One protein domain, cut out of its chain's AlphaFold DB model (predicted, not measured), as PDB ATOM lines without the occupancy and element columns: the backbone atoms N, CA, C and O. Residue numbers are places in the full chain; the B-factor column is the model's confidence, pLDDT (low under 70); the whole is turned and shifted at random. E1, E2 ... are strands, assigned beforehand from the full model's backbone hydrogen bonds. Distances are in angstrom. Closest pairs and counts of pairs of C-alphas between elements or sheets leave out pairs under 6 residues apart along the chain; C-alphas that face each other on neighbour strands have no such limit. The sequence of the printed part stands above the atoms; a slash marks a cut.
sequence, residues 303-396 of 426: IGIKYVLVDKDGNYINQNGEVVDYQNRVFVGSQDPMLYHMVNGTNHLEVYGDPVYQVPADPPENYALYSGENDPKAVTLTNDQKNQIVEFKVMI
ATOM      1  N   ILE A 303     207.922 263.324 203.050       94.62
ATOM      2  CA  ILE A 303     207.485 261.937 203.195       94.62
ATOM      3  C   ILE A 303     206.946 261.758 204.608       94.62
ATOM      4  O   ILE A 303     207.658 261.964 205.585       94.62
ATOM      5  N   GLY A 304     205.674 261.394 204.715       92.62
ATOM      6  CA  GLY A 304     205.052 260.962 205.957       92.62
ATOM      7  C   GLY A 304     205.215 259.459 206.156       92.62
ATOM      8  O   GLY A 304     205.116 258.684 205.210       92.62
ATOM      9  N   ILE A 305     205.413 259.032 207.392       91.25
ATOM     10  CA  ILE A 305     205.521 257.635 207.797       91.25
ATOM     11  C   ILE A 305     204.344 257.324 208.713       91.25
ATOM     12  O   ILE A 305     204.052 258.069 209.653       91.25
ATOM     13  N   LYS A 306     203.661 256.217 208.432       91.88
ATOM     14  CA  LYS A 306     202.607 255.668 209.277       91.88
ATOM     15  C   LYS A 306     202.874 254.199 209.571       91.88
ATOM     16  O   LYS A 306     203.348 253.460 208.714       91.88
ATOM     17  N   TYR A 307     202.504 253.765 210.768       91.44
ATOM     18  CA  TYR A 307     202.616 252.369 211.180       91.44
ATOM     19  C   TYR A 307     201.221 251.803 211.380       91.44
ATOM     20  O   TYR A 307     200.419 252.399 212.091       91.44
ATOM     21  N   VAL A 308     200.917 250.685 210.732       93.69
ATOM     22  CA  VAL A 308     199.604 250.043 210.765       93.69
ATOM     23  C   VAL A 308     199.679 248.777 211.602       93.69
ATOM     24  O   VAL A 308     200.558 247.946 211.380       93.69
ATOM     25  N   LEU A 309     198.737 248.614 212.526       93.88
ATOM     26  CA  LEU A 309     198.685 247.453 213.401       93.88
ATOM     27  C   LEU A 309     198.176 246.203 212.665       93.88
ATOM     28  O   LEU A 309     197.111 246.229 212.037       93.88
ATOM     29  N   VAL A 310     198.925 245.107 212.777       94.69
ATOM     30  CA  VAL A 310     198.567 243.785 212.253       94.69
ATOM     31  C   VAL A 310     198.791 242.678 213.285       94.69
ATOM     32  O   VAL A 310     199.556 242.845 214.237       94.69
ATOM     33  N   ASP A 311     198.118 241.544 213.094       92.00
ATOM     34  CA  ASP A 311     198.408 240.305 213.818       92.00
ATOM     35  C   ASP A 311     199.649 239.578 213.251       92.00
ATOM     36  O   ASP A 311     200.270 240.004 212.273       92.00
ATOM     37  N   LYS A 312     200.007 238.446 213.869       87.69
ATOM     38  CA  LYS A 312     201.128 237.585 213.454       87.69
ATOM     39  C   LYS A 312     200.990 237.000 212.042       87.69
ATOM     40  O   LYS A 312     201.987 236.572 211.471       87.69
ATOM     41  N   ASP A 313     199.773 236.966 211.501       90.38
ATOM     42  CA  ASP A 313     199.462 236.439 210.172       90.38
ATOM     43  C   ASP A 313     199.359 237.584 209.131       90.38
ATOM     44  O   ASP A 313     199.146 237.343 207.942       90.38
ATOM     45  N   GLY A 314     199.550 238.839 209.564       90.75
ATOM     46  CA  GLY A 314     199.594 240.036 208.727       90.75
ATOM     47  C   GLY A 314     198.231 240.667 208.435       90.75
ATOM     48  O   GLY A 314     198.162 241.569 207.583       90.75
ATOM     49  N   ASN A 315     197.168 240.221 209.116       94.38
ATOM     50  CA  ASN A 315     195.829 240.796 209.007       94.38
ATOM     51  C   ASN A 315     195.746 242.088 209.818       94.38
ATOM     52  O   ASN A 315     196.275 242.164 210.924       94.38
ATOM     53  N   TYR A 316     195.052 243.099 209.294       95.88
ATOM     54  CA  TYR A 316     194.822 244.339 210.036       95.88
ATOM     55  C   TYR A 316     193.954 244.066 211.258       95.88
ATOM     56  O   TYR A 316     192.925 243.404 211.143       95.88
ATOM     57  N   ILE A 317     194.352 244.607 212.407       94.31
ATOM     58  CA  ILE A 317     193.617 244.451 213.664       94.31
ATOM     59  C   ILE A 317     193.346 245.801 214.324       94.31
ATOM     60  O   ILE A 317     194.062 246.782 214.105       94.31
ATOM     61  N   ASN A 318     192.302 245.855 215.147       90.19
ATOM     62  CA  ASN A 318     192.062 246.981 216.043       90.19
ATOM     63  C   ASN A 318     192.861 246.846 217.359       90.19
ATOM     64  O   ASN A 318     193.563 245.863 217.585       90.19
ATOM     65  N   GLN A 319     192.742 247.833 218.256       84.94
ATOM     66  CA  GLN A 319     193.451 247.835 219.550       84.94
ATOM     67  C   GLN A 319     193.059 246.672 220.479       84.94
ATOM     68  O   GLN A 319     193.812 246.347 221.391       84.94
ATOM     69  N   ASN A 320     191.907 246.037 220.242       86.56
ATOM     70  CA  ASN A 320     191.437 244.879 220.999       86.56
ATOM     71  C   ASN A 320     191.906 243.545 220.386       86.56
ATOM     72  O   ASN A 320     191.583 242.487 220.922       86.56
ATOM     73  N   GLY A 321     192.642 243.581 219.268       86.88
ATOM     74  CA  GLY A 321     193.105 242.394 218.548       86.88
ATOM     75  C   GLY A 321     192.080 241.785 217.586       86.88
ATOM     76  O   GLY A 321     192.299 240.685 217.088       86.88
ATOM     77  N   GLU A 322     190.965 242.464 217.310       92.81
ATOM     78  CA  GLU A 322     189.952 241.977 216.367       92.81
ATOM     79  C   GLU A 322     190.341 242.337 214.931       92.81
ATOM     80  O   GLU A 322     190.748 243.470 214.665       92.81
ATOM     81  N   VAL A 323     190.180 241.392 214.000       95.56
ATOM     82  CA  VAL A 323     190.482 241.594 212.576       95.56
ATOM     83  C   VAL A 323     189.532 242.620 211.957       95.56
ATOM     84  O   VAL A 323     188.316 242.554 212.143       95.56
ATOM     85  N   VAL A 324     190.093 243.553 211.188       95.44
ATOM     86  CA  VAL A 324     189.378 244.632 210.497       95.44
ATOM     87  C   VAL A 324     189.776 244.722 209.023       95.44
ATOM     88  O   VAL A 324     190.857 244.301 208.615       95.44
ATOM     89  N   ASP A 325     188.910 245.320 208.207       94.19
ATOM     90  CA  ASP A 325     189.218 245.613 206.805       94.19
ATOM     91  C   ASP A 325     190.264 246.730 206.662       94.19
ATOM     92  O   ASP A 325     190.388 247.604 207.519       94.19
ATOM     93  N   TYR A 326     190.953 246.783 205.515       90.62
ATOM     94  CA  TYR A 326     191.977 247.799 205.213       90.62
ATOM     95  C   TYR A 326     191.500 249.249 205.415       90.62
ATOM     96  O   TYR A 326     192.263 250.104 205.869       90.62
ATOM     97  N   GLN A 327     190.238 249.541 205.088       91.38
ATOM     98  CA  GLN A 327     189.656 250.878 205.260       91.38
ATOM     99  C   GLN A 327     189.520 251.278 206.737       91.38
ATOM    100  O   GLN A 327     189.515 252.464 207.046       91.38
ATOM    101  N   ASN A 328     189.464 250.291 207.632       90.94
ATOM    102  CA  ASN A 328     189.309 250.446 209.075       90.94
ATOM    103  C   ASN A 328     190.607 250.130 209.836       90.94
ATOM    104  O   ASN A 328     190.576 249.932 211.051       90.94
ATOM    105  N   ARG A 329     191.745 250.050 209.130       92.38
ATOM    106  CA  ARG A 329     193.045 249.743 209.734       92.38
ATOM    107  C   ARG A 329     193.419 250.790 210.781       92.38
ATOM    108  O   ARG A 329     193.189 251.985 210.592       92.38
ATOM    109  N   VAL A 330     194.025 250.336 211.872       90.81
ATOM    110  CA  VAL A 330     194.433 251.208 212.974       90.81
ATOM    111  C   VAL A 330     195.890 251.610 212.802       90.81
ATOM    112  O   VAL A 330     196.760 250.761 212.609       90.81
ATOM    113  N   PHE A 331     196.146 252.914 212.893       90.62
ATOM    114  CA  PHE A 331     197.498 253.454 212.945       90.62
ATOM    115  C   PHE A 331     198.005 253.517 214.382       90.62
ATOM    116  O   PHE A 331     197.260 253.831 215.311       90.62
ATOM    117  N   VAL A 332     199.285 253.216 214.541       86.12
ATOM    118  CA  VAL A 332     199.976 253.176 215.820       86.12
ATOM    119  C   VAL A 332     200.694 254.503 216.060       86.12
ATOM    120  O   VAL A 332     201.400 254.995 215.181       86.12
ATOM    121  N   GLY A 333     200.525 255.077 217.255       77.00
ATOM    122  CA  GLY A 333     201.054 256.398 217.600       77.00
ATOM    123  C   GLY A 333     200.115 257.543 217.203       77.00
ATOM    124  O   GLY A 333     198.898 257.450 217.365       77.00
ATOM    125  N   SER A 334     200.690 258.652 216.736       68.25
ATOM    126  CA  SER A 334     199.954 259.834 216.262       68.25
ATOM    127  C   SER A 334     199.100 259.520 215.022       68.25
ATOM    128  O   SER A 334     199.508 258.747 214.159       68.25
ATOM    129  N   GLN A 335     197.925 260.156 214.903       67.25
ATOM    130  CA  GLN A 335     197.116 260.113 213.670       67.25
ATOM    131  C   GLN A 335     197.809 260.832 212.502       67.25
ATOM    132  O   GLN A 335     197.667 260.428 211.338       67.25
ATOM    133  N   ASP A 336     198.580 261.873 212.822       74.56
ATOM    134  CA  ASP A 336     199.399 262.598 211.861       74.56
ATOM    135  C   ASP A 336     200.651 261.781 211.520       74.56
ATOM    136  O   ASP A 336     201.291 261.256 212.442       74.56
ATOM    137  N   PRO A 337     201.007 261.659 210.223       75.81
ATOM    138  CA  PRO A 337     202.215 260.960 209.810       75.81
ATOM    139  C   PRO A 337     203.454 261.558 210.479       75.81
ATOM    140  O   PRO A 337     203.620 262.778 210.519       75.81
ATOM    141  N   MET A 338     204.362 260.697 210.928       78.69
ATOM    142  CA  MET A 338     205.694 261.134 211.332       78.69
ATOM    143  C   MET A 338     206.473 261.545 210.088       78.69
ATOM    144  O   MET A 338     206.510 260.805 209.113       78.69
ATOM    145  N   LEU A 339     207.088 262.719 210.092       81.88
ATOM    146  CA  LEU A 339     207.830 263.185 208.926       81.88
ATOM    147  C   LEU A 339     209.191 262.488 208.855       81.88
ATOM    148  O   LEU A 339     209.931 262.438 209.838       81.88
ATOM    149  N   TYR A 340     209.499 261.926 207.690       81.50
ATOM    150  CA  TYR A 340     210.786 261.313 207.403       81.50
ATOM    151  C   TYR A 340     211.877 262.380 207.391       81.50
ATOM    152  O   TYR A 340     211.750 263.368 206.672       81.50
ATOM    153  N   HIS A 341     212.963 262.092 208.118       68.88
ATOM    154  CA  HIS A 341     214.207 262.860 208.149       68.88
ATOM    155  C   HIS A 341     214.049 264.279 208.726       68.88
ATOM    156  O   HIS A 341     213.320 265.113 208.209       68.88
ATOM    157  N   MET A 342     214.767 264.571 209.812       67.75
ATOM    158  CA  MET A 342     214.868 265.922 210.372       67.75
ATOM    159  C   MET A 342     216.334 266.340 210.352       67.75
ATOM    160  O   MET A 342     217.102 265.949 211.230       67.75
ATOM    161  N   VAL A 343     216.727 267.134 209.356       58.50
ATOM    162  CA  VAL A 343     218.077 267.710 209.276       58.50
ATOM    163  C   VAL A 343     217.985 269.211 209.448       58.50
ATOM    164  O   VAL A 343     217.195 269.885 208.791       58.50
ATOM    165  N   ASN A 344     218.777 269.728 210.390       57.78
ATOM    166  CA  ASN A 344     218.830 271.147 210.741       57.78
ATOM    167  C   ASN A 344     217.449 271.768 211.037       57.78
ATOM    168  O   ASN A 344     217.235 272.954 210.814       57.78
ATOM    169  N   GLY A 345     216.512 270.965 211.556       66.81
ATOM    170  CA  GLY A 345     215.167 271.416 211.924       66.81
ATOM    171  C   GLY A 345     214.138 271.416 210.791       66.81
ATOM    172  O   GLY A 345     213.037 271.909 211.013       66.81
ATOM    173  N   THR A 346     214.454 270.855 209.618       78.44
ATOM    174  CA  THR A 346     213.514 270.746 208.488       78.44
ATOM    175  C   THR A 346     213.315 269.292 208.060       78.44
ATOM    176  O   THR A 346     214.224 268.470 208.187       78.44
ATOM    177  N   ASN A 347     212.131 269.012 207.523       85.19
ATOM    178  CA  ASN A 347     211.725 267.751 206.897       85.19
ATOM    179  C   ASN A 347     211.523 267.894 205.377       85.19
ATOM    180  O   ASN A 347     210.800 267.110 204.759       85.19
ATOM    181  N   HIS A 348     212.067 268.966 204.802       91.25
ATOM    182  CA  HIS A 348     211.926 269.279 203.390       91.25
ATOM    183  C   HIS A 348     212.896 268.421 202.583       91.25
ATOM    184  O   HIS A 348     214.047 268.228 202.974       91.25
ATOM    185  N   LEU A 349     212.422 267.910 201.455       90.31
ATOM    186  CA  LEU A 349     213.167 267.013 200.581       90.31
ATOM    187  C   LEU A 349     213.182 267.567 199.157       90.31
ATOM    188  O   LEU A 349     212.233 268.227 198.727       90.31
ATOM    189  N   GLU A 350     214.266 267.307 198.435       88.94
ATOM    190  CA  GLU A 350     214.400 267.664 197.026       88.94
ATOM    191  C   GLU A 350     213.380 266.883 196.186       88.94
ATOM    192  O   GLU A 350     213.011 265.748 196.493       88.94
ATOM    193  N   VAL A 351     212.894 267.507 195.118       90.44
ATOM    194  CA  VAL A 351     211.969 266.873 194.163       90.44
ATOM    195  C   VAL A 351     212.467 266.949 192.722       90.44
ATOM    196  O   VAL A 351     211.882 266.342 191.828       90.44
ATOM    197  N   TYR A 352     213.538 267.708 192.480       84.81
ATOM    198  CA  TYR A 352     214.124 267.875 191.158       84.81
ATOM    199  C   TYR A 352     215.049 266.705 190.827       84.81
ATOM    200  O   TYR A 352     215.853 266.282 191.647       84.81
ATOM    201  N   GLY A 353     214.932 266.179 189.604       84.75
ATOM    202  CA  GLY A 353     215.707 265.012 189.169       84.75
ATOM    203  C   GLY A 353     215.170 263.670 189.677       84.75
ATOM    204  O   GLY A 353     215.888 262.677 189.602       84.75
ATOM    205  N   ASP A 354     213.926 263.650 190.166       90.44
ATOM    206  CA  ASP A 354     213.214 262.467 190.661       90.44
ATOM    207  C   ASP A 354     214.032 261.651 191.689       90.44
ATOM    208  O   ASP A 354     214.287 260.455 191.489       90.44
ATOM    209  N   PRO A 355     214.486 262.278 192.795       91.50
ATOM    210  CA  PRO A 355     215.328 261.616 193.780       91.50
ATOM    211  C   PRO A 355     214.585 260.471 194.475       91.50
ATOM    212  O   PRO A 355     213.387 260.547 194.755       91.50
ATOM    213  N   VAL A 356     215.330 259.409 194.791       93.75
ATOM    214  CA  VAL A 356     214.817 258.227 195.494       93.75
ATOM    215  C   VAL A 356     215.296 258.235 196.943       93.75
ATOM    216  O   VAL A 356     216.488 258.093 197.215       93.75
ATOM    217  N   TYR A 357     214.352 258.332 197.874       93.38
ATOM    218  CA  TYR A 357     214.591 258.289 199.314       93.38
ATOM    219  C   TYR A 357     214.377 256.883 199.867       93.38
ATOM    220  O   TYR A 357     213.405 256.216 199.522       93.38
ATOM    221  N   GLN A 358     215.278 256.440 200.745       93.69
ATOM    222  CA  GLN A 358     215.184 255.149 201.429       93.69
ATOM    223  C   GLN A 358     214.640 255.364 202.841       93.69
ATOM    224  O   GLN A 358     215.368 255.788 203.742       93.69
ATOM    225  N   VAL A 359     213.349 255.100 203.027       92.81
ATOM    226  CA  VAL A 359     212.674 255.255 204.317       92.81
ATOM    227  C   VAL A 359     212.923 253.997 205.153       92.81
ATOM    228  O   VAL A 359     212.475 252.924 204.742       92.81
ATOM    229  N   PRO A 360     213.641 254.081 206.287       90.31
ATOM    230  CA  PRO A 360     213.956 252.927 207.111       90.31
ATOM    231  C   PRO A 360     212.700 252.399 207.804       90.31
ATOM    232  O   PRO A 360     211.782 253.152 208.142       90.31
ATOM    233  N   ALA A 361     212.685 251.092 208.027       89.44
ATOM    234  CA  ALA A 361     211.652 250.428 208.796       89.44
ATOM    235  C   ALA A 361     212.013 250.486 210.288       89.44
ATOM    236  O   ALA A 361     212.583 249.550 210.831       89.44
ATOM    237  N   ASP A 362     211.705 251.598 210.954       88.62
ATOM    238  CA  ASP A 362     211.992 251.770 212.386       88.62
ATOM    239  C   ASP A 362     210.673 251.858 213.166       88.62
ATOM    240  O   ASP A 362     210.038 252.913 213.144       88.62
ATOM    241  N   PRO A 363     210.181 250.780 213.805       88.12
ATOM    242  CA  PRO A 363     208.876 250.795 214.461       88.12
ATOM    243  C   PRO A 363     208.878 251.675 215.729       88.12
ATOM    244  O   PRO A 363     209.914 251.821 216.381       88.12
ATOM    245  N   PRO A 364     207.717 252.233 216.130       86.31
ATOM    246  CA  PRO A 364     207.571 252.919 217.412       86.31
ATOM    247  C   PRO A 364     207.884 252.009 218.607       86.31
ATOM    248  O   PRO A 364     207.738 250.787 218.537       86.31
ATOM    249  N   GLU A 365     208.239 252.613 219.742       84.69
ATOM    250  CA  GLU A 365     208.493 251.890 220.993       84.69
ATOM    251  C   GLU A 365     207.296 250.998 221.383       84.69
ATOM    252  O   GLU A 365     206.142 251.421 221.292       84.69
ATOM    253  N   ASN A 366     207.579 249.779 221.858       87.31
ATOM    254  CA  ASN A 366     206.614 248.710 222.182       87.31
ATOM    255  C   ASN A 366     205.978 247.985 220.983       87.31
ATOM    256  O   ASN A 366     205.077 247.171 221.182       87.31
ATOM    257  N   TYR A 367     206.455 248.231 219.762       89.81
ATOM    258  CA  TYR A 367     206.020 247.517 218.563       89.81
ATOM    259  C   TYR A 367     207.204 246.858 217.852       89.81
ATOM    260  O   TYR A 367     208.326 247.354 217.883       89.81
ATOM    261  N   ALA A 368     206.939 245.735 217.189       89.88
ATOM    262  CA  ALA A 368     207.876 245.072 216.288       89.88
ATOM    263  C   ALA A 368     207.370 245.176 214.844       89.88
ATOM    264  O   ALA A 368     206.162 245.225 214.608       89.88
ATOM    265  N   LEU A 369     208.275 245.199 213.865       92.62
ATOM    266  CA  LEU A 369     207.888 245.101 212.457       92.62
ATOM    267  C   LEU A 369     207.258 243.739 212.173       92.62
ATOM    268  O   LEU A 369     207.707 242.712 212.683       92.62
ATOM    269  N   TYR A 370     206.242 243.728 211.315       93.12
ATOM    270  CA  TYR A 370     205.694 242.485 210.792       93.12
ATOM    271  C   TYR A 370     206.729 241.757 209.919       93.12
ATOM    272  O   TYR A 370     207.512 242.383 209.200       93.12
ATOM    273  N   SER A 371     206.717 240.421 209.945       83.69
ATOM    274  CA  SER A 371     207.634 239.610 209.139       83.69
ATOM    275  C   SER A 371     207.549 239.976 207.644       83.69
ATOM    276  O   SER A 371     206.506 239.833 207.012       83.69
ATOM    277  N   GLY A 372     208.649 240.493 207.084       80.50
ATOM    278  CA  GLY A 372     208.717 240.986 205.698       80.50
ATOM    279  C   GLY A 372     208.694 242.511 205.531       80.50
ATOM    280  O   GLY A 372     208.828 242.981 204.408       80.50
ATOM    281  N   GLU A 373     208.582 243.284 206.614       89.06
ATOM    282  CA  GLU A 373     208.678 244.757 206.606       89.06
ATOM    283  C   GLU A 373     210.058 245.272 207.054       89.06
ATOM    284  O   GLU A 373     210.199 246.440 207.383       89.06
ATOM    285  N   ASN A 374     211.080 244.411 207.091       86.31
ATOM    286  CA  ASN A 374     212.403 244.743 207.643       86.31
ATOM    287  C   ASN A 374     213.282 245.590 206.707       86.31
ATOM    288  O   ASN A 374     214.283 246.149 207.153       86.31
ATOM    289  N   ASP A 375     212.935 245.666 205.421       91.38
ATOM    290  CA  ASP A 375     213.713 246.400 204.427       91.38
ATOM    291  C   ASP A 375     213.220 247.853 204.292       91.38
ATOM    292  O   ASP A 375     212.009 248.107 204.343       91.38
ATOM    293  N   PRO A 376     214.126 248.825 204.065       92.69
ATOM    294  CA  PRO A 376     213.737 250.188 203.736       92.69
ATOM    295  C   PRO A 376     212.840 250.257 202.495       92.69
ATOM    296  O   PRO A 376     213.030 249.523 201.523       92.69
ATOM    297  N   LYS A 377     211.889 251.194 202.498       94.44
ATOM    298  CA  LYS A 377     211.009 251.455 201.352       94.44
ATOM    299  C   LYS A 377     211.541 252.619 200.526       94.44
ATOM    300  O   LYS A 377     211.762 253.711 201.050       94.44
ATOM    301  N   ALA A 378     211.708 252.383 199.228       94.69
ATOM    302  CA  ALA A 378     212.110 253.400 198.266       94.69
ATOM    303  C   ALA A 378     210.916 254.289 197.882       94.69
ATOM    304  O   ALA A 378     209.870 253.782 197.473       94.69
ATOM    305  N   VAL A 379     211.084 255.607 197.977       95.38
ATOM    306  CA  VAL A 379     210.077 256.610 197.605       95.38
ATOM    307  C   VAL A 379     210.698 257.616 196.652       95.38
ATOM    308  O   VAL A 379     211.683 258.262 196.998       95.38
ATOM    309  N   THR A 380     210.113 257.773 195.470       95.25
ATOM    310  CA  THR A 380     210.530 258.793 194.502       95.25
ATOM    311  C   THR A 380     209.657 260.021 194.654       95.25
ATOM    312  O   THR A 380     208.454 259.912 194.432       95.25
ATOM    313  N   LEU A 381     210.229 261.174 194.996       93.56
ATOM    314  CA  LEU A 381     209.491 262.439 194.973       93.56
ATOM    315  C   LEU A 381     209.644 263.114 193.612       93.56
ATOM    316  O   LEU A 381     210.728 263.116 193.040       93.56
ATOM    317  N   THR A 382     208.559 263.698 193.114       91.38
ATOM    318  CA  THR A 382     208.531 264.444 191.847       91.38
ATOM    319  C   THR A 382     207.772 265.754 192.042       91.38
ATOM    320  O   THR A 382     207.083 265.932 193.050       91.38
ATOM    321  N   ASN A 383     207.829 266.663 191.067       86.25
ATOM    322  CA  ASN A 383     207.042 267.902 191.112       86.25
ATOM    323  C   ASN A 383     205.524 267.653 191.207       86.25
ATOM    324  O   ASN A 383     204.825 268.393 191.901       86.25
ATOM    325  N   ASP A 384     205.022 266.590 190.572       88.81
ATOM    326  CA  ASP A 384     203.601 266.226 190.616       88.81
ATOM    327  C   ASP A 384     203.231 265.468 191.902       88.81
ATOM    328  O   ASP A 384     202.095 265.539 192.373       88.81
ATOM    329  N   GLN A 385     204.188 264.748 192.496       91.44
ATOM    330  CA  GLN A 385     204.001 263.921 193.691       91.44
ATOM    331  C   GLN A 385     204.994 264.294 194.793       91.44
ATOM    332  O   GLN A 385     205.733 263.453 195.314       91.44
ATOM    333  N   LYS A 386     204.985 265.578 195.161       91.75
ATOM    334  CA  LYS A 386     205.924 266.138 196.139       91.75
ATOM    335  C   LYS A 386     205.692 265.659 197.572       91.75
ATOM    336  O   LYS A 386     206.626 265.619 198.358       91.75
ATOM    337  N   ASN A 387     204.470 265.264 197.919       93.44
ATOM    338  CA  ASN A 387     204.145 264.760 199.253       93.44
ATOM    339  C   ASN A 387     203.646 263.322 199.167       93.44
ATOM    340  O   ASN A 387     202.675 263.052 198.462       93.44
ATOM    341  N   GLN A 388     204.287 262.415 199.901       94.38
ATOM    342  CA  GLN A 388     203.926 260.997 199.908       94.38
ATOM    343  C   GLN A 388     203.836 260.442 201.322       94.38
ATOM    344  O   GLN A 388     204.394 261.001 202.261       94.38
ATOM    345  N   ILE A 389     203.104 259.339 201.472       93.06
ATOM    346  CA  ILE A 389     202.984 258.612 202.735       93.06
ATOM    347  C   ILE A 389     203.449 257.178 202.509       93.06
ATOM    348  O   ILE A 389     202.986 256.511 201.586       93.06
ATOM    349  N   VAL A 390     204.327 256.706 203.387       93.31
ATOM    350  CA  VAL A 390     204.758 255.315 203.476       93.31
ATOM    351  C   VAL A 390     204.110 254.676 204.692       93.31
ATOM    352  O   VAL A 390     204.136 255.234 205.787       93.31
ATOM    353  N   GLU A 391     203.539 253.489 204.502       92.81
ATOM    354  CA  GLU A 391     202.967 252.691 205.585       92.81
ATOM    355  C   GLU A 391     203.851 251.470 205.860       92.81
ATOM    356  O   GLU A 391     204.194 250.748 204.923       92.81
ATOM    357  N   PHE A 392     204.185 251.207 207.122       93.44
ATOM    358  CA  PHE A 392     204.807 249.958 207.582       93.44
ATOM    359  C   PHE A 392     203.823 249.166 208.437       93.44
ATOM    360  O   PHE A 392     203.085 249.749 209.231       93.44
ATOM    361  N   LYS A 393     203.811 247.838 208.310       94.25
ATOM    362  CA  LYS A 393     203.021 246.981 209.203       94.25
ATOM    363  C   LYS A 393     203.812 246.654 210.465       94.25
ATOM    364  O   LYS A 393     204.972 246.252 210.391       94.25
ATOM    365  N   VAL A 394     203.164 246.795 211.615       93.88
ATOM    366  CA  VAL A 394     203.739 246.513 212.932       93.88
ATOM    367  C   VAL A 394     202.807 245.642 213.760       93.88
ATOM    368  O   VAL A 394     201.594 245.651 213.570       93.88
ATOM    369  N   MET A 395     203.380 244.915 214.705       91.88
ATOM    370  CA  MET A 395     202.697 243.994 215.603       91.88
ATOM    371  C   MET A 395     203.114 244.266 217.050       91.88
ATOM    372  O   MET A 395     204.195 244.801 217.311       91.88
ATOM    373  N   ILE A 396     202.244 243.914 217.997       87.81
ATOM    374  CA  ILE A 396     202.597 243.916 219.421       87.81
ATOM    375  C   ILE A 396     203.516 242.705 219.649       87.81
ATOM    376  O   ILE A 396     203.113 241.596 219.286       87.81
TER     377      ILE A 396
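What this domain is: This is residues 303 to 396 of the 426 residues of a protein of Aerococcus sp. 1KP-2016 (UniProt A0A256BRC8). With little regular structure, the domain is an elongated body along which two strands, E1 and E4, run side by side, with a short hairpin, E2 and E3, to one side and long loops around. The 94 printed residues hold four named strands, in the order E1, E2, E3, E4, and no named helix; the class is all strand, with 24 residues in named elements. It is only just compact, close to loose, with a radius of gyration of 14.4 A for the C-alphas and spans of 43 by 26 by 23 A.

How they stand to each other: E1, residues 303 to 309, and E4, residues 387 to 395, are parallel; N 304 and O 388 are within hydrogen-bond range, 2.8 A. E2, residues 356 to 359, and E3, residues 377 to 380, form an antiparallel hairpin, with N 357 and O 379 within hydrogen-bond range, 2.8 A. The closest C-alphas of E3 and E4, Lys 377 and Val 390, are 7.6 A apart.

Where its parts are: E1, 19.8 A long, begins at C-alpha 303 (207.485, 261.937, 203.195); E4, 26.5 A, ends at C-alpha 395 (202.697, 243.994, 215.603).

The domain as a whole: The printed part has no cut. The links E1 to E2 and E2 to E3 are long. Residues 334 to 335 and 341 to 345 have pLDDT under 70.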